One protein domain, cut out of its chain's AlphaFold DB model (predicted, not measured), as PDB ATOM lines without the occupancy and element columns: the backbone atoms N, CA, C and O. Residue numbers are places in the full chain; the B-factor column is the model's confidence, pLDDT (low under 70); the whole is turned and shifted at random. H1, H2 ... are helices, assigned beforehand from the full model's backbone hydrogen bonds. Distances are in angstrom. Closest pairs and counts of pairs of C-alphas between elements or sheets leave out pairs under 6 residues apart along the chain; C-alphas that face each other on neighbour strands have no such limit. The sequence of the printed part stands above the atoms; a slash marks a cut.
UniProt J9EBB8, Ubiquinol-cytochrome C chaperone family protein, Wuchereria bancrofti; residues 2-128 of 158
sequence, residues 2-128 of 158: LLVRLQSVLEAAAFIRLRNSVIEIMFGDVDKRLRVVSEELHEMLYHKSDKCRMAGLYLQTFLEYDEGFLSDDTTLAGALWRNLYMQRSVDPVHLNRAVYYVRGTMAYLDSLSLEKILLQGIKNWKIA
ATOM      1  N   LEU A   2      -9.396 -24.124   9.448       93.38
ATOM      2  CA  LEU A   2      -8.191 -24.583  10.173       93.38
ATOM      3  C   LEU A   2      -7.077 -23.527  10.236       93.38
ATOM      4  O   LEU A   2      -6.496 -23.318  11.293       93.38
ATOM      5  N   LEU A   3      -6.798 -22.841   9.125       94.31
ATOM      6  CA  LEU A   3      -5.777 -21.789   9.102       94.31
ATOM      7  C   LEU A   3      -6.130 -20.624  10.040       94.31
ATOM      8  O   LEU A   3      -5.256 -20.171  10.767       94.31
ATOM      9  N   VAL A   4      -7.405 -20.226  10.117       93.56
ATOM     10  CA  VAL A   4      -7.889 -19.213  11.077       93.56
ATOM     11  C   VAL A   4      -7.671 -19.666  12.521       93.56
ATOM     12  O   VAL A   4      -7.125 -18.921  13.330       93.56
ATOM     13  N   ARG A   5      -8.008 -20.925  12.835       93.50
ATOM     14  CA  ARG A   5      -7.742 -21.528  14.150       93.50
ATOM     15  C   ARG A   5      -6.252 -21.530  14.497       93.50
ATOM     16  O   ARG A   5      -5.888 -21.336  15.650       93.50
ATOM     17  N   LEU A   6      -5.385 -21.824  13.534       94.81
ATOM     18  CA  LEU A   6      -3.940 -21.877  13.758       94.81
ATOM     19  C   LEU A   6      -3.341 -20.478  13.908       94.81
ATOM     20  O   LEU A   6      -2.461 -20.291  14.741       94.81
ATOM     21  N   GLN A   7      -3.847 -19.499  13.157       94.31
ATOM     22  CA  GLN A   7      -3.431 -18.102  13.250       94.31
ATOM     23  C   GLN A   7      -3.680 -17.514  14.643       94.31
ATOM     24  O   GLN A   7      -2.871 -16.721  15.108       94.31
ATOM     25  N   SER A   8      -4.765 -17.906  15.320       92.19
ATOM     26  CA  SER A   8      -5.095 -17.379  16.651       92.19
ATOM     27  C   SER A   8      -4.215 -17.919  17.785       92.19
ATOM     28  O   SER A   8      -4.261 -17.378  18.886       92.19
ATOM     29  N   VAL A   9      -3.429 -18.978  17.550       94.06
ATOM     30  CA  VAL A   9      -2.642 -19.649  18.606       94.06
ATOM     31  C   VAL A   9      -1.156 -19.783  18.286       94.06
ATOM     32  O   VAL A   9      -0.350 -19.877  19.207       94.06
ATOM     33  N   LEU A  10      -0.763 -19.794  17.014       95.94
ATOM     34  CA  LEU A  10       0.644 -19.845  16.629       95.94
ATOM     35  C   LEU A  10       1.253 -18.447  16.552       95.94
ATOM     36  O   LEU A  10       0.636 -17.509  16.055       95.94
ATOM     37  N   GLU A  11       2.526 -18.338  16.928       96.75
ATOM     38  CA  GLU A  11       3.319 -17.155  16.605       96.75
ATOM     39  C   GLU A  11       3.429 -16.953  15.089       96.75
ATOM     40  O   GLU A  11       3.471 -17.916  14.315       96.75
ATOM     41  N   ALA A  12       3.565 -15.695  14.663       95.69
ATOM     42  CA  ALA A  12       3.542 -15.307  13.253       95.69
ATOM     43  C   ALA A  12       4.507 -16.129  12.379       95.69
ATOM     44  O   ALA A  12       4.119 -16.628  11.324       95.69
ATOM     45  N   ALA A  13       5.749 -16.334  12.830       97.06
ATOM     46  CA  ALA A  13       6.741 -17.092  12.070       97.06
ATOM     47  C   ALA A  13       6.367 -18.580  11.926       97.06
ATOM     48  O   ALA A  13       6.559 -19.169  10.861       97.06
ATOM     49  N   ALA A  14       5.819 -19.193  12.980       96.19
ATOM     50  CA  ALA A  14       5.365 -20.580  12.947       96.19
ATOM     51  C   ALA A  14       4.116 -20.737  12.068       96.19
ATOM     52  O   ALA A  14       4.059 -21.648  11.239       96.19
ATOM     53  N   PHE A  15       3.163 -19.811  12.192       96.75
ATOM     54  CA  PHE A  15       1.966 -19.775  11.363       96.75
ATOM     55  C   PHE A  15       2.308 -19.646   9.877       96.75
ATOM     56  O   PHE A  15       1.807 -20.429   9.078       96.75
ATOM     57  N   ILE A  16       3.195 -18.717   9.498       96.75
ATOM     58  CA  ILE A  16       3.599 -18.514   8.098       96.75
ATOM     59  C   ILE A  16       4.186 -19.796   7.504       96.75
ATOM     60  O   ILE A  16       3.814 -20.168   6.391       96.75
ATOM     61  N   ARG A  17       5.061 -20.493   8.244       96.56
ATOM     62  CA  ARG A  17       5.638 -21.767   7.790       96.56
ATOM     63  C   ARG A  17       4.553 -22.811   7.544       96.56
ATOM     64  O   ARG A  17       4.463 -23.343   6.443       96.56
ATOM     65  N   LEU A  18       3.694 -23.047   8.535       95.31
ATOM     66  CA  LEU A  18       2.653 -24.069   8.445       95.31
ATOM     67  C   LEU A  18       1.612 -23.742   7.366       95.31
ATOM     68  O   LEU A  18       1.246 -24.609   6.576       95.31
ATOM     69  N   ARG A  19       1.168 -22.484   7.294       95.44
ATOM     70  CA  ARG A  19       0.246 -21.988   6.268       95.44
ATOM     71  C   ARG A  19       0.811 -22.223   4.871       95.44
ATOM     72  O   ARG A  19       0.096 -22.747   4.025       95.44
ATOM     73  N   ASN A  20       2.068 -21.847   4.631       95.69
ATOM     74  CA  ASN A  20       2.693 -22.025   3.323       95.69
ATOM     75  C   ASN A  20       2.752 -23.508   2.938       95.69
ATOM     76  O   ASN A  20       2.347 -23.842   1.831       95.69
ATOM     77  N   SER A  21       3.141 -24.394   3.861       96.19
ATOM     78  CA  SER A  21       3.154 -25.840   3.601       96.19
ATOM     79  C   SER A  21       1.760 -26.398   3.293       96.19
ATOM     80  O   SER A  21       1.604 -27.169   2.353       96.19
ATOM     81  N   VAL A  22       0.725 -25.997   4.040       94.06
ATOM     82  CA  VAL A  22      -0.659 -26.442   3.782       94.06
ATOM     83  C   VAL A  22      -1.150 -25.966   2.414       94.06
ATOM     84  O   VAL A  22      -1.737 -26.748   1.670       94.06
ATOM     85  N   ILE A  23      -0.898 -24.700   2.068       92.81
ATOM     86  CA  ILE A  23      -1.289 -24.120   0.777       92.81
ATOM     87  C   ILE A  23      -0.544 -24.804  -0.375       92.81
ATOM     88  O   ILE A  23      -1.161 -25.137  -1.384       92.81
ATOM     89  N   GLU A  24       0.754 -25.057  -0.221       94.38
ATOM     90  CA  GLU A  24       1.568 -25.759  -1.216       94.38
ATOM     91  C   GLU A  24       1.050 -27.180  -1.468       94.38
ATOM     92  O   GLU A  24       0.835 -27.562  -2.617       94.38
ATOM     93  N   ILE A  25       0.761 -27.937  -0.404       96.00
ATOM     94  CA  ILE A  25       0.187 -29.286  -0.512       96.00
ATOM     95  C   ILE A  25      -1.186 -29.239  -1.195       96.00
ATOM     96  O   ILE A  25      -1.455 -30.048  -2.084       96.00
ATOM     97  N   MET A  26      -2.041 -28.279  -0.822       93.31
ATOM     98  CA  MET A  26      -3.364 -28.103  -1.426       93.31
ATOM     99  C   MET A  26      -3.265 -27.831  -2.932       93.31
ATOM    100  O   MET A  26      -3.924 -28.506  -3.721       93.31
ATOM    101  N   PHE A  27      -2.437 -26.872  -3.351       91.31
ATOM    102  CA  PHE A  27      -2.273 -26.561  -4.774       91.31
ATOM    103  C   PHE A  27      -1.574 -27.683  -5.544       91.31
ATOM    104  O   PHE A  27      -1.907 -27.912  -6.705       91.31
ATOM    105  N   GLY A  28      -0.677 -28.433  -4.899       93.81
ATOM    106  CA  GLY A  28      -0.101 -29.647  -5.470       93.81
ATOM    107  C   GLY A  28      -1.150 -30.726  -5.768       93.81
ATOM    108  O   GLY A  28      -1.046 -31.407  -6.787       93.81
ATOM    109  N   ASP A  29      -2.175 -30.877  -4.921       95.00
ATOM    110  CA  ASP A  29      -3.316 -31.770  -5.186       95.00
ATOM    111  C   ASP A  29      -4.207 -31.248  -6.322       95.00
ATOM    112  O   ASP A  29      -4.539 -31.994  -7.246       95.00
ATOM    113  N   VAL A  30      -4.525 -29.948  -6.312       91.31
ATOM    114  CA  VAL A  30      -5.301 -29.296  -7.381       91.31
ATOM    115  C   VAL A  30      -4.629 -29.489  -8.740       91.31
ATOM    116  O   VAL A  30      -5.295 -29.882  -9.695       91.31
ATOM    117  N   ASP A  31      -3.314 -29.290  -8.826       90.94
ATOM    118  CA  ASP A  31      -2.545 -29.489 -10.056       90.94
ATOM    119  C   ASP A  31      -2.633 -30.932 -10.574       90.94
ATOM    120  O   ASP A  31      -2.768 -31.146 -11.779       90.94
ATOM    121  N   LYS A  32      -2.578 -31.932  -9.685       93.50
ATOM    122  CA  LYS A  32      -2.723 -33.347 -10.069       93.50
ATOM    123  C   LYS A  32      -4.128 -33.639 -10.583       93.50
ATOM    124  O   LYS A  32      -4.276 -34.261 -11.630       93.50
ATOM    125  N   ARG A  33      -5.157 -33.161  -9.881       93.06
ATOM    126  CA  ARG A  33      -6.559 -33.365 -10.267       93.06
ATOM    127  C   ARG A  33      -6.898 -32.667 -11.581       93.06
ATOM    128  O   ARG A  33      -7.607 -33.244 -12.396       93.06
ATOM    129  N   LEU A  34      -6.357 -31.472 -11.817       91.19
ATOM    130  CA  LEU A  34      -6.523 -30.761 -13.086       91.19
ATOM    131  C   LEU A  34      -5.944 -31.537 -14.268       91.19
ATOM    132  O   LEU A  34      -6.545 -31.507 -15.333       91.19
ATOM    133  N   ARG A  35      -4.820 -32.246 -14.096       92.31
ATOM    134  CA  ARG A  35      -4.269 -33.105 -15.159       92.31
ATOM    135  C   ARG A  35      -5.215 -34.247 -15.508       92.31
ATOM    136  O   ARG A  35      -5.508 -34.424 -16.679       92.31
ATOM    137  N   VAL A  36      -5.757 -34.931 -14.500       95.00
ATOM    138  CA  VAL A  36      -6.743 -36.004 -14.717       95.00
ATOM    139  C   VAL A  36      -7.964 -35.470 -15.469       95.00
ATOM    140  O   VAL A  36      -8.348 -36.016 -16.491       95.00
ATOM    141  N   VAL A  37      -8.545 -34.353 -15.019       93.69
ATOM    142  CA  VAL A  37      -9.714 -33.754 -15.691       93.69
ATOM    143  C   VAL A  37      -9.376 -33.293 -17.115       93.69
ATOM    144  O   VAL A  37     -10.198 -33.424 -18.015       93.69
ATOM    145  N   SER A  38      -8.170 -32.766 -17.323       93.56
ATOM    146  CA  SER A  38      -7.678 -32.335 -18.632       93.56
ATOM    147  C   SER A  38      -7.577 -33.497 -19.625       93.56
ATOM    148  O   SER A  38      -7.959 -33.341 -20.783       93.56
ATOM    149  N   GLU A  39      -7.111 -34.661 -19.169       95.06
ATOM    150  CA  GLU A  39      -7.038 -35.886 -19.971       95.06
ATOM    151  C   GLU A  39      -8.439 -36.402 -20.333       95.06
ATOM    152  O   GLU A  39      -8.715 -36.629 -21.508       95.06
ATOM    153  N   GLU A  40      -9.350 -36.501 -19.360       95.81
ATOM    154  CA  GLU A  40     -10.725 -36.985 -19.576       95.81
ATOM    155  C   GLU A  40     -11.519 -36.102 -20.555       95.81
ATOM    156  O   GLU A  40     -12.244 -36.590 -21.424       95.81
ATOM    157  N   LEU A  41     -11.370 -34.780 -20.438       95.00
ATOM    158  CA  LEU A  41     -12.066 -33.819 -21.295       95.00
ATOM    159  C   LEU A  41     -11.371 -33.588 -22.640       95.00
ATOM    160  O   LEU A  41     -11.955 -32.943 -23.506       95.00
ATOM    161  N   HIS A  42     -10.156 -34.111 -22.834       93.88
ATOM    162  CA  HIS A  42      -9.318 -33.837 -24.004       93.88
ATOM    163  C   HIS A  42      -9.069 -32.328 -24.230       93.88
ATOM    164  O   HIS A  42      -8.891 -31.869 -25.359       93.88
ATOM    165  N   GLU A  43      -9.025 -31.549 -23.145       92.75
ATOM    166  CA  GLU A  43      -8.824 -30.095 -23.143       92.75
ATOM    167  C   GLU A  43      -7.703 -29.717 -22.173       92.75
ATOM    168  O   GLU A  43      -7.633 -30.254 -21.070       92.75
ATOM    169  N   MET A  44      -6.827 -28.770 -22.529       88.75
ATOM    170  CA  MET A  44      -5.715 -28.368 -21.658       88.75
ATOM    171  C   MET A  44      -6.167 -27.383 -20.568       88.75
ATOM    172  O   MET A  44      -6.338 -26.198 -20.831       88.75
ATOM    173  N   LEU A  45      -6.286 -27.855 -19.320       86.38
ATOM    174  CA  LEU A  45      -6.815 -27.066 -18.188       86.38
ATOM    175  C   LEU A  45      -5.752 -26.527 -17.213       86.38
ATOM    176  O   LEU A  45      -6.073 -26.066 -16.120       86.38
ATOM    177  N   TYR A  46      -4.472 -26.618 -17.567       86.00
ATOM    178  CA  TYR A  46      -3.355 -26.290 -16.671       86.00
ATOM    179  C   TYR A  46      -2.369 -25.277 -17.268       86.00
ATOM    180  O   TYR A  46      -1.219 -25.185 -16.819       86.00
ATOM    181  N   HIS A  47      -2.801 -24.487 -18.256       88.94
ATOM    182  CA  HIS A  47      -2.011 -23.366 -18.756       88.94
ATOM    183  C   HIS A  47      -1.693 -22.362 -17.639       88.94
ATOM    184  O   HIS A  47      -2.441 -22.192 -16.676       88.94
ATOM    185  N   LYS A  48      -0.571 -21.643 -17.783       87.88
ATOM    186  CA  LYS A  48      -0.135 -20.635 -16.802       87.88
ATOM    187  C   LYS A  48      -1.216 -19.579 -16.540       87.88
ATOM    188  O   LYS A  48      -1.412 -19.189 -15.394       87.88
ATOM    189  N   SER A  49      -1.926 -19.145 -17.582       89.31
ATOM    190  CA  SER A  49      -3.056 -18.214 -17.488       89.31
ATOM    191  C   SER A  49      -4.194 -18.761 -16.624       89.31
ATOM    192  O   SER A  49      -4.695 -18.041 -15.761       89.31
ATOM    193  N   ASP A  50      -4.562 -20.033 -16.797       87.12
ATOM    194  CA  ASP A  50      -5.607 -20.676 -15.998       87.12
ATOM    195  C   ASP A  50      -5.190 -20.826 -14.547       87.12
ATOM    196  O   ASP A  50      -5.951 -20.460 -13.654       87.12
ATOM    197  N   LYS A  51      -3.945 -21.241 -14.297       85.94
ATOM    198  CA  LYS A  51      -3.398 -21.304 -12.938       85.94
ATOM    199  C   LYS A  51      -3.417 -19.941 -12.249       85.94
ATOM    200  O   LYS A  51      -3.843 -19.850 -11.101       85.94
ATOM    201  N   CYS A  52      -3.005 -18.874 -12.940       88.44
ATOM    202  CA  CYS A  52      -3.058 -17.512 -12.402       88.44
ATOM    203  C   CYS A  52      -4.496 -17.074 -12.091       88.44
ATOM    204  O   CYS A  52      -4.753 -16.536 -11.015       88.44
ATOM    205  N   ARG A  53      -5.441 -17.339 -13.000       89.25
ATOM    206  CA  ARG A  53      -6.861 -17.022 -12.799       89.25
ATOM    207  C   ARG A  53      -7.448 -17.788 -11.613       89.25
ATOM    208  O   ARG A  53      -8.103 -17.191 -10.765       89.25
ATOM    209  N   MET A  54      -7.177 -19.089 -11.523       87.69
ATOM    210  CA  MET A  54      -7.610 -19.925 -10.404       87.69
ATOM    211  C   MET A  54      -7.020 -19.437  -9.083       87.69
ATOM    212  O   MET A  54      -7.756 -19.308  -8.113       87.69
ATOM    213  N   ALA A  55      -5.726 -19.105  -9.042       88.81
ATOM    214  CA  ALA A  55      -5.088 -18.564  -7.843       88.81
ATOM    215  C   ALA A  55      -5.772 -17.274  -7.352       88.81
ATOM    216  O   ALA A  55      -6.006 -17.131  -6.153       88.81
ATOM    217  N   GLY A  56      -6.157 -16.379  -8.271       92.12
ATOM    218  CA  GLY A  56      -6.944 -15.188  -7.944       92.12
ATOM    219  C   GLY A  56      -8.306 -15.524  -7.327       92.12
ATOM    220  O   GLY A  56      -8.651 -14.982  -6.279       92.12
ATOM    221  N   LEU A  57      -9.043 -16.470  -7.920       91.44
ATOM    222  CA  LEU A  57     -10.335 -16.935  -7.396       91.44
ATOM    223  C   LEU A  57     -10.208 -17.569  -6.003       91.44
ATOM    224  O   LEU A  57     -11.035 -17.306  -5.131       91.44
ATOM    225  N   TYR A  58      -9.166 -18.369  -5.765       90.62
ATOM    226  CA  TYR A  58      -8.902 -18.951  -4.447       90.62
ATOM    227  C   TYR A  58      -8.585 -17.882  -3.404       90.62
ATOM    228  O   TYR A  58      -9.123 -17.941  -2.301       90.62
ATOM    229  N   LEU A  59      -7.750 -16.895  -3.746       92.44
ATOM    230  CA  LEU A  59      -7.431 -15.799  -2.833       92.44
ATOM    231  C   LEU A  59      -8.687 -15.001  -2.472       92.44
ATOM    232  O   LEU A  59      -8.923 -14.751  -1.293       92.44
ATOM    233  N   GLN A  60      -9.515 -14.661  -3.463       95.00
ATOM    234  CA  GLN A  60     -10.798 -14.006  -3.225       95.00
ATOM    235  C   GLN A  60     -11.686 -14.848  -2.298       95.00
ATOM    236  O   GLN A  60     -12.185 -14.342  -1.296       95.00
ATOM    237  N   THR A  61     -11.820 -16.144  -2.584       94.81
ATOM    238  CA  THR A  61     -12.612 -17.079  -1.771       94.81
ATOM    239  C   THR A  61     -12.118 -17.130  -0.321       94.81
ATOM    240  O   THR A  61     -12.924 -17.149   0.606       94.81
ATOM    241  N   PHE A  62     -10.800 -17.146  -0.100       93.06
ATOM    242  CA  PHE A  62     -10.227 -17.136   1.247       93.06
ATOM    243  C   PHE A  62     -10.542 -15.845   1.995       93.06
ATOM    244  O   PHE A  62     -10.951 -15.927   3.147       93.06
ATOM    245  N   LEU A  63     -10.425 -14.685   1.344       94.38
ATOM    246  CA  LEU A  63     -10.758 -13.403   1.967       94.38
ATOM    247  C   LEU A  63     -12.239 -13.318   2.344       94.38
ATOM    248  O   LEU A  63     -12.559 -12.937   3.466       94.38
ATOM    249  N   GLU A  64     -13.138 -13.731   1.447       96.88
ATOM    250  CA  GLU A  64     -14.578 -13.738   1.725       96.88
ATOM    251  C   GLU A  64     -14.935 -14.674   2.887       96.88
ATOM    252  O   GLU A  64     -15.785 -14.353   3.721       96.88
ATOM    253  N   TYR A  65     -14.287 -15.838   2.962       96.94
ATOM    254  CA  TYR A  65     -14.489 -16.746   4.083       96.94
ATOM    255  C   TYR A  65     -13.893 -16.221   5.382       96.94
ATOM    256  O   TYR A  65     -14.551 -16.348   6.406       96.94
ATOM    257  N   ASP A  66     -12.700 -15.630   5.366       95.50
ATOM    258  CA  ASP A  66     -12.094 -15.039   6.560       95.50
ATOM    259  C   ASP A  66     -12.964 -13.903   7.113       95.50
ATOM    260  O   ASP A  66     -13.216 -13.859   8.318       95.50
ATOM    261  N   GLU A  67     -13.520 -13.059   6.241       95.69
ATOM    262  CA  GLU A  67     -14.509 -12.050   6.626       95.69
ATOM    263  C   GLU A  67     -15.749 -12.699   7.255       95.69
ATOM    264  O   GLU A  67     -16.134 -12.342   8.369       95.69
ATOM    265  N   GLY A  68     -16.342 -13.706   6.607       96.56
ATOM    266  CA  GLY A  68     -17.497 -14.430   7.148       96.56
ATOM    267  C   GLY A  68     -17.207 -15.129   8.482       96.56
ATOM    268  O   GLY A  68     -18.040 -15.133   9.388       96.56
ATOM    269  N   PHE A  69     -16.013 -15.695   8.649       95.31
ATOM    270  CA  PHE A  69     -15.588 -16.345   9.886       95.31
ATOM    271  C   PHE A  69     -15.476 -15.349  11.046       95.31
ATOM    272  O   PHE A  69     -15.875 -15.697  12.156       95.31
ATOM    273  N   LEU A  70     -14.976 -14.136  10.797       92.56
ATOM    274  CA  LEU A  70     -14.703 -13.127  11.828       92.56
ATOM    275  C   LEU A  70     -15.867 -12.158  12.102       92.56
ATOM    276  O   LEU A  70     -15.812 -11.426  13.087       92.56
ATOM    277  N   SER A  71     -16.893 -12.141  11.249       94.31
ATOM    278  CA  SER A  71     -18.040 -11.226  11.345       94.31
ATOM    279  C   SER A  71     -19.315 -11.932  11.832       94.31
ATOM    280  O   SER A  71     -19.363 -12.430  12.955       94.31
ATOM    281  N   ASP A  72     -20.357 -11.972  11.001       94.75
ATOM    282  CA  ASP A  72     -21.694 -12.459  11.312       94.75
ATOM    283  C   ASP A  72     -22.163 -13.542  10.322       94.75
ATOM    284  O   ASP A  72     -21.541 -13.823   9.292       94.75
ATOM    285  N   ASP A  73     -23.271 -14.198  10.660       97.06
ATOM    286  CA  ASP A  73     -23.816 -15.314   9.884       97.06
ATOM    287  C   ASP A  73     -24.389 -14.900   8.526       97.06
ATOM    288  O   ASP A  73     -24.370 -15.706   7.599       97.06
ATOM    289  N   THR A  74     -24.834 -13.654   8.364       97.12
ATOM    290  CA  THR A  74     -25.298 -13.120   7.074       97.12
ATOM    291  C   THR A  74     -24.121 -12.960   6.122       97.12
ATOM    292  O   THR A  74     -24.194 -13.374   4.964       97.12
ATOM    293  N   THR A  75     -23.009 -12.422   6.621       98.06
ATOM    294  CA  THR A  75     -21.773 -12.263   5.848       98.06
ATOM    295  C   THR A  75     -21.197 -13.623   5.446       98.06
ATOM    296  O   THR A  75     -20.885 -13.848   4.272       98.06
ATOM    297  N   LEU A  76     -21.167 -14.590   6.375       98.00
ATOM    298  CA  LEU A  76     -20.765 -15.968   6.079       98.00
ATOM    299  C   LEU A  76     -21.720 -16.669   5.098       98.00
ATOM    300  O   LEU A  76     -21.258 -17.365   4.191       98.00
ATOM    301  N   ALA A  77     -23.034 -16.472   5.233       98.06
ATOM    302  CA  ALA A  77     -24.019 -16.981   4.281       98.06
ATOM    303  C   ALA A  77     -23.773 -16.407   2.880       98.06
ATOM    304  O   ALA A  77     -23.802 -17.147   1.900       98.06
ATOM    305  N   GLY A  78     -23.464 -15.112   2.783       97.88
ATOM    306  CA  GLY A  78     -23.088 -14.463   1.530       97.88
ATOM    307  C   GLY A  78     -21.844 -15.089   0.897       97.88
ATOM    308  O   GLY A  78     -21.862 -15.421  -0.289       97.88
ATOM    309  N   ALA A  79     -20.787 -15.313   1.684       98.12
ATOM    310  CA  ALA A  79     -19.563 -15.961   1.213       98.12
ATOM    311  C   ALA A  79     -19.812 -17.407   0.750       98.12
ATOM    312  O   ALA A  79     -19.346 -17.811  -0.315       98.12
ATOM    313  N   LEU A  80     -20.591 -18.192   1.501       97.88
ATOM    314  CA  LEU A  80     -20.970 -19.554   1.107       97.88
ATOM    315  C   LEU A  80     -21.830 -19.554  -0.157       97.88
ATOM    316  O   LEU A  80     -21.609 -20.358  -1.059       97.88
ATOM    317  N   TRP A  81     -22.787 -18.639  -0.268       98.00
ATOM    318  CA  TRP A  81     -23.618 -18.537  -1.458       98.00
ATOM    319  C   TRP A  81     -22.788 -18.226  -2.707       98.00
ATOM    320  O   TRP A  81     -22.942 -18.897  -3.729       98.00
ATOM    321  N   ARG A  82     -21.849 -17.276  -2.617       96.75
ATOM    322  CA  ARG A  82     -20.970 -16.930  -3.741       96.75
ATOM    323  C   ARG A  82     -20.015 -18.056  -4.119       96.75
ATOM    324  O   ARG A  82     -19.900 -18.362  -5.301       96.75
ATOM    325  N   ASN A  83     -19.377 -18.689  -3.136       96.19
ATOM    326  CA  ASN A  83     -18.260 -19.600  -3.393       96.19
ATOM    327  C   ASN A  83     -18.673 -21.077  -3.448       96.19
ATOM    328  O   ASN A  83     -18.260 -21.794  -4.355       96.19
ATOM    329  N   LEU A  84     -19.502 -21.548  -2.511       95.25
ATOM    330  CA  LEU A  84     -19.960 -22.943  -2.471       95.25
ATOM    331  C   LEU A  84     -21.115 -23.187  -3.447       95.25
ATOM    332  O   LEU A  84     -21.115 -24.181  -4.169       95.25
ATOM    333  N   TYR A  85     -22.091 -22.277  -3.486       95.81
ATOM    334  CA  TYR A  85     -23.255 -22.397  -4.373       95.81
ATOM    335  C   TYR A  85     -23.075 -21.676  -5.713       95.81
ATOM    336  O   TYR A  85     -23.988 -21.690  -6.537       95.81
ATOM    337  N   MET A  86     -21.908 -21.071  -5.962       95.25
ATOM    338  CA  MET A  86     -21.591 -20.365  -7.209       95.25
ATOM    339  C   MET A  86     -22.631 -19.290  -7.576       95.25
ATOM    340  O   MET A  86     -22.981 -19.147  -8.746       95.25
ATOM    341  N   GLN A  87     -23.183 -18.591  -6.577       94.62
ATOM    342  CA  GLN A  87     -24.256 -17.593  -6.731       94.62
ATOM    343  C   GLN A  87     -25.561 -18.138  -7.339       94.62
ATOM    344  O   GLN A  87     -26.441 -17.374  -7.738       94.62
ATOM    345  N   ARG A  88     -25.721 -19.461  -7.417       96.25
ATOM    346  CA  ARG A  88     -26.932 -20.087  -7.955       96.25
ATOM    347  C   ARG A  88     -28.067 -20.015  -6.938       96.25
ATOM    348  O   ARG A  88     -27.841 -19.838  -5.741       96.25
ATOM    349  N   SER A  89     -29.301 -20.177  -7.410       97.19
ATOM    350  CA  SER A  89     -30.464 -20.300  -6.530       97.19
ATOM    351  C   SER A  89     -30.266 -21.460  -5.552       97.19
ATOM    352  O   SER A  89     -29.963 -22.579  -5.970       97.19
ATOM    353  N   VAL A  90     -30.468 -21.201  -4.265       96.31
ATOM    354  CA  VAL A  90     -30.327 -22.188  -3.194       96.31
ATOM    355  C   VAL A  90     -31.503 -22.056  -2.239       96.31
ATOM    356  O   VAL A  90     -31.969 -20.949  -1.977       96.31
ATOM    357  N   ASP A  91     -31.979 -23.186  -1.718       96.62
ATOM    358  CA  ASP A  91     -32.922 -23.183  -0.603       96.62
ATOM    359  C   ASP A  91     -32.269 -22.477   0.605       96.62
ATOM    360  O   ASP A  91     -31.209 -22.924   1.070       96.62
ATOM    361  N   PRO A  92     -32.872 -21.401   1.146       93.69
ATOM    362  CA  PRO A  92     -32.357 -20.714   2.326       93.69
ATOM    363  C   PRO A  92     -32.097 -21.648   3.516       93.69
ATOM    364  O   PRO A  92     -31.160 -21.421   4.282       93.69
ATOM    365  N   VAL A  93     -32.866 -22.735   3.658       94.75
ATOM    366  CA  VAL A  93     -32.661 -23.741   4.709       94.75
ATOM    367  C   VAL A  93     -31.337 -24.479   4.514       94.75
ATOM    368  O   VAL A  93     -30.621 -24.721   5.488       94.75
ATOM    369  N   HIS A  94     -30.970 -24.819   3.276       95.25
ATOM    370  CA  HIS A  94     -29.685 -25.459   2.981       95.25
ATOM    371  C   HIS A  94     -28.514 -24.514   3.233       95.25
ATOM    372  O   HIS A  94     -27.534 -24.918   3.862       95.25
ATOM    373  N   LEU A  95     -28.640 -23.251   2.819       96.19
ATOM    374  CA  LEU A  95     -27.612 -22.246   3.075       96.19
ATOM    375  C   LEU A  95     -27.407 -22.032   4.582       96.19
ATOM    376  O   LEU A  95     -26.275 -22.060   5.061       96.19
ATOM    377  N   ASN A  96     -28.496 -21.919   5.347       95.38
ATOM    378  CA  ASN A  96     -28.431 -21.786   6.802       95.38
ATOM    379  C   ASN A  96     -27.789 -23.015   7.475       95.38
ATOM    380  O   ASN A  96     -26.992 -22.882   8.401       95.38
ATOM    381  N   ARG A  97     -28.066 -24.232   6.986       94.44
ATOM    382  CA  ARG A  97     -27.398 -25.451   7.479       94.44
ATOM    383  C   ARG A  97     -25.898 -25.449   7.188       94.44
ATOM    384  O   ARG A  97     -25.132 -25.914   8.030       94.44
ATOM    385  N   ALA A  98     -25.471 -24.923   6.040       95.69
ATOM    386  CA  ALA A  98     -24.053 -24.776   5.721       95.69
ATOM    387  C   ALA A  98     -23.363 -23.785   6.675       95.69
ATOM    388  O   ALA A  98     -22.286 -24.089   7.186       95.69
ATOM    389  N   VAL A  99     -24.010 -22.656   6.987       96.62
ATOM    390  CA  VAL A  99     -23.532 -21.700   8.004       96.62
ATOM    391  C   VAL A  99     -23.401 -22.381   9.366       96.62
ATOM    392  O   VAL A  99     -22.323 -22.364   9.961       96.62
ATOM    393  N   TYR A 100     -24.460 -23.054   9.828       95.00
ATOM    394  CA  TYR A 100     -24.461 -23.774  11.104       95.00
ATOM    395  C   TYR A 100     -23.346 -24.824  11.174       95.00
ATOM    396  O   TYR A 100     -22.643 -24.926  12.180       95.00
ATOM    397  N   TYR A 101     -23.139 -25.576  10.091       94.88
ATOM    398  CA  TYR A 101     -22.052 -26.541   9.990       94.88
ATOM    399  C   TYR A 101     -20.684 -25.871  10.142       94.88
ATOM    400  O   TYR A 101     -19.886 -26.298  10.971       94.88
ATOM    401  N   VAL A 102     -20.424 -24.798   9.392       95.88
ATOM    402  CA  VAL A 102     -19.149 -24.072   9.440       95.88
ATOM    403  C   VAL A 102     -18.878 -23.522  10.842       95.88
ATOM    404  O   VAL A 102     -17.793 -23.748  11.380       95.88
ATOM    405  N   ARG A 103     -19.863 -22.868  11.472       94.75
ATOM    406  CA  ARG A 103     -19.742 -22.343  12.845       94.75
ATOM    407  C   ARG A 103     -19.496 -23.454  13.860       94.75
ATOM    408  O   ARG A 103     -18.570 -23.364  14.665       94.75
ATOM    409  N   GLY A 104     -20.270 -24.535  13.777       93.81
ATOM    410  CA  GLY A 104     -20.100 -25.702  14.635       93.81
ATOM    411  C   GLY A 104     -18.724 -26.346  14.463       93.81
ATOM    412  O   GLY A 104     -18.091 -26.731  15.445       93.81
ATOM    413  N   THR A 105     -18.219 -26.443  13.235       94.06
ATOM    414  CA  THR A 105     -16.867 -26.938  12.965       94.06
ATOM    415  C   THR A 105     -15.804 -26.009  13.532       94.06
ATOM    416  O   THR A 105     -14.860 -26.503  14.140       94.06
ATOM    417  N   MET A 106     -15.931 -24.691  13.373       93.56
ATOM    418  CA  MET A 106     -14.981 -23.743  13.963       93.56
ATOM    419  C   MET A 106     -14.913 -23.902  15.483       93.56
ATOM    420  O   MET A 106     -13.830 -24.138  16.008       93.56
ATOM    421  N   ALA A 107     -16.064 -23.940  16.157       93.38
ATOM    422  CA  ALA A 107     -16.130 -24.187  17.597       93.38
ATOM    423  C   ALA A 107     -15.509 -25.541  17.995       93.38
ATOM    424  O   ALA A 107     -14.841 -25.657  19.024       93.38
ATOM    425  N   TYR A 108     -15.678 -26.580  17.169       93.94
ATOM    426  CA  TYR A 108     -15.001 -27.857  17.390       93.94
ATOM    427  C   TYR A 108     -13.481 -27.717  17.275       93.94
ATOM    428  O   TYR A 108     -12.769 -28.204  18.151       93.94
ATOM    429  N   LEU A 109     -12.973 -27.051  16.238       93.88
ATOM    430  CA  LEU A 109     -11.538 -26.819  16.057       93.88
ATOM    431  C   LEU A 109     -10.945 -25.970  17.192       93.88
ATOM    432  O   LEU A 109      -9.834 -26.250  17.642       93.88
ATOM    433  N   ASP A 110     -11.690 -24.988  17.695       92.31
ATOM    434  CA  ASP A 110     -11.306 -24.165  18.848       92.31
ATOM    435  C   ASP A 110     -11.179 -25.001  20.128       92.31
ATOM    436  O   ASP A 110     -10.253 -24.793  20.910       92.31
ATOM    437  N   SER A 111     -12.027 -26.023  20.290       91.94
ATOM    438  CA  SER A 111     -11.962 -26.961  21.423       91.94
ATOM    439  C   SER A 111     -10.753 -27.909  21.400       91.94
ATOM    440  O   SER A 111     -10.465 -28.571  22.399       91.94
ATOM    441  N   LEU A 112     -10.047 -28.023  20.269       93.25
ATOM    442  CA  LEU A 112      -8.878 -28.893  20.150       93.25
ATOM    443  C   LEU A 112      -7.612 -28.190  20.653       93.25
ATOM    444  O   LEU A 112      -7.350 -27.024  20.341       93.25
ATOM    445  N   SER A 113      -6.781 -28.940  21.382       94.50
ATOM    446  CA  SER A 113      -5.433 -28.494  21.729       94.50
ATOM    447  C   SER A 113      -4.546 -28.436  20.484       94.50
ATOM    448  O   SER A 113      -4.713 -29.214  19.540       94.50
ATOM    449  N   LEU A 114      -3.563 -27.532  20.499       94.06
ATOM    450  CA  LEU A 114      -2.607 -27.400  19.398       94.06
ATOM    451  C   LEU A 114      -1.840 -28.707  19.157       94.06
ATOM    452  O   LEU A 114      -1.681 -29.121  18.013       94.06
ATOM    453  N   GLU A 115      -1.436 -29.391  20.231       94.31
ATOM    454  CA  GLU A 115      -0.782 -30.701  20.168       94.31
ATOM    455  C   GLU A 115      -1.626 -31.719  19.392       94.31
ATOM    456  O   GLU A 115      -1.130 -32.407  18.501       94.31
ATOM    457  N   LYS A 116      -2.933 -31.773  19.668       94.06
ATOM    458  CA  LYS A 116      -3.848 -32.683  18.980       94.06
ATOM    459  C   LYS A 116      -3.974 -32.350  17.495       94.06
ATOM    460  O   LYS A 116      -4.026 -33.263  16.677       94.06
ATOM    461  N   ILE A 117      -3.993 -31.066  17.142       93.94
ATOM    462  CA  ILE A 117      -4.049 -30.633  15.742       93.94
ATOM    463  C   ILE A 117      -2.747 -30.995  15.009       93.94
ATOM    464  O   ILE A 117      -2.814 -31.561  13.921       93.94
ATOM    465  N   LEU A 118      -1.584 -30.684  15.590       92.62
ATOM    466  CA  LEU A 118      -0.291 -30.794  14.905       92.62
ATOM    467  C   LEU A 118       0.315 -32.202  14.938       92.62
ATOM    468  O   LEU A 118       0.898 -32.619  13.943       92.62
ATOM    469  N   LEU A 119       0.198 -32.927  16.055       93.44
ATOM    470  CA  LEU A 119       0.830 -34.243  16.219       93.44
ATOM    471  C   LEU A 119      -0.107 -35.390  15.849       93.44
ATOM    472  O   LEU A 119       0.310 -36.348  15.206       93.44
ATOM    473  N   GLN A 120      -1.371 -35.318  16.271       92.81
ATOM    474  CA  GLN A 120      -2.326 -36.414  16.063       92.81
ATOM    475  C   GLN A 120      -3.143 -36.256  14.777       92.81
ATOM    476  O   GLN A 120      -3.706 -37.239  14.285       92.81
ATOM    477  N   GLY A 121      -3.227 -35.030  14.257       89.88
ATOM    478  CA  GLY A 121      -4.096 -34.669  13.147       89.88
ATOM    479  C   GLY A 121      -5.585 -34.677  13.512       89.88
ATOM    480  O   GLY A 121      -6.032 -35.200  14.539       89.88
ATOM    481  N   ILE A 122      -6.398 -34.098  12.628       91.62
ATOM    482  CA  ILE A 122      -7.858 -34.082  12.773       91.62
ATOM    483  C   ILE A 122      -8.423 -35.322  12.080       91.62
ATOM    484  O   ILE A 122      -8.664 -35.319  10.879       91.62
ATOM    485  N   LYS A 123      -8.626 -36.397  12.849       87.44
ATOM    486  CA  LYS A 123      -9.123 -37.677  12.311       87.44
ATOM    487  C   LYS A 123     -10.574 -37.610  11.838       87.44
ATOM    488  O   LYS A 123     -10.911 -38.181  10.812       87.44
ATOM    489  N   ASN A 124     -11.421 -36.922  12.603       86.75
ATOM    490  CA  ASN A 124     -12.848 -36.809  12.326       86.75
ATOM    491  C   ASN A 124     -13.227 -35.342  12.219       86.75
ATOM    492  O   ASN A 124     -13.119 -34.592  13.193       86.75
ATOM    493  N   TRP A 125     -13.707 -34.956  11.045       87.62
ATOM    494  CA  TRP A 125     -14.271 -33.637  10.840       87.62
ATOM    495  C   TRP A 125     -15.712 -33.624  11.348       87.62
ATOM    496  O   TRP A 125     -16.541 -34.409  10.892       87.62
ATOM    497  N   LYS A 126     -16.008 -32.783  12.340       89.44
ATOM    498  CA  LYS A 126     -17.325 -32.732  12.982       89.44
ATOM    499  C   LYS A 126     -17.692 -31.322  13.424       89.44
ATOM    500  O   LYS A 126     -16.867 -30.410  13.386       89.44
ATOM    501  N   ILE A 127     -18.936 -31.172  13.857       90.81
ATOM    502  CA  ILE A 127     -19.438 -29.966  14.512       90.81
ATOM    503  C   ILE A 127     -19.345 -30.120  16.032       90.81
ATOM    504  O   ILE A 127     -19.509 -31.224  16.564       90.81
ATOM    505  N   ALA A 128     -19.082 -29.026  16.743       81.44
ATOM    506  CA  ALA A 128     -19.321 -28.964  18.173       81.44
ATOM    507  C   ALA A 128     -20.828 -29.095  18.384       81.44
ATOM    508  O   ALA A 128     -21.613 -28.346  17.803       81.44
TER     509      ALA A 128
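This is residues 2 to 128 of the 158 residues of the protein "Ubiquinol-cytochrome C chaperone family protein" of Wuchereria bancrofti (UniProt J9EBB8). Two long helices, H2 and H3, slant back past each other without touching, and the four shorter helices gather at the end where H2 begins and H3 ends. There H1 lies between the two long helices, H4 folds back on the last part of H3, H5 crosses H4 and reaches H1, and H6 follows near H1, with the tail of residues 121 to 128 folding back toward H5. The printed part has 127 residues with six named helices, H1 to H6 in order, and no named strand; its class is all helix. It is only just loose, close to compact, with a radius of gyration of the C-alphas of 16.7 A, and spans 46 by 38 by 25 A.

The longest helix, H2, residues 12 to 41, and H3, residues 48 to 70, are near each other, with 5 pairs of C-alphas within 10 A. H1, residues 2 to 7, only just touches H2, with 3 pairs of C-alphas within 8 A, and H2 touches H1 with residues 15 to 19 alone; the closest C-alphas, those of Gln 7 and Phe 15, are 6.0 A apart. H1 and H2 form a helical hairpin, at a shallow tilt of 25 degrees, opposite ways. H1 is close to but not clearly touching H3, with the C-alphas of Val 4 and Asp 66 closest at 7.5 A. H4, residues 73 to 83, forms a helical hairpin with H3, touching its residues 61 to 69 alone at a shallow tilt of 13 degrees, opposite ways; the closest C-alphas, of Gly 68 and Leu 76, are 3.8 A apart. H5, residues 92 to 110, touches H4 with residues 95 to 99 alone, about perpendicular at 74 degrees; the C-alphas of Ala 77 and Val 99 are closest, at 6.0 A. H5 touches H1 with residues 106 to 110 alone, at a steep tilt of 48 degrees, the same way; the C-alphas of Arg 5 and Asp 110 are closest, at 6.5 A. The packing of the helices is part aligned, part crossed. H6, residues 114 to 120, touches no helix but is near H1, with 6 pairs of C-alphas within 10 A. In H1, H2, H3, H4, H5 and H6 every O i to N i+4 pair is within hydrogen-bond range.

From first to last C-alpha H2 measures 42.2 A, H3 33.0 A, H5 27.0 A and H4 15.0 A. H2 begins at C-alpha 12 at (3.542, -15.307, 13.253) and ends at C-alpha 41 at (-12.066, -33.819, -21.295). H6 ends at C-alpha 120 at (-2.326, -36.414, 16.063).

The C-alphas farthest apart are those of His 42 and Ser 113, 46.2 A. The printed part has no cut. No link is long. The mean pLDDT of the printed part is 93.7, and no printed residue is under 70.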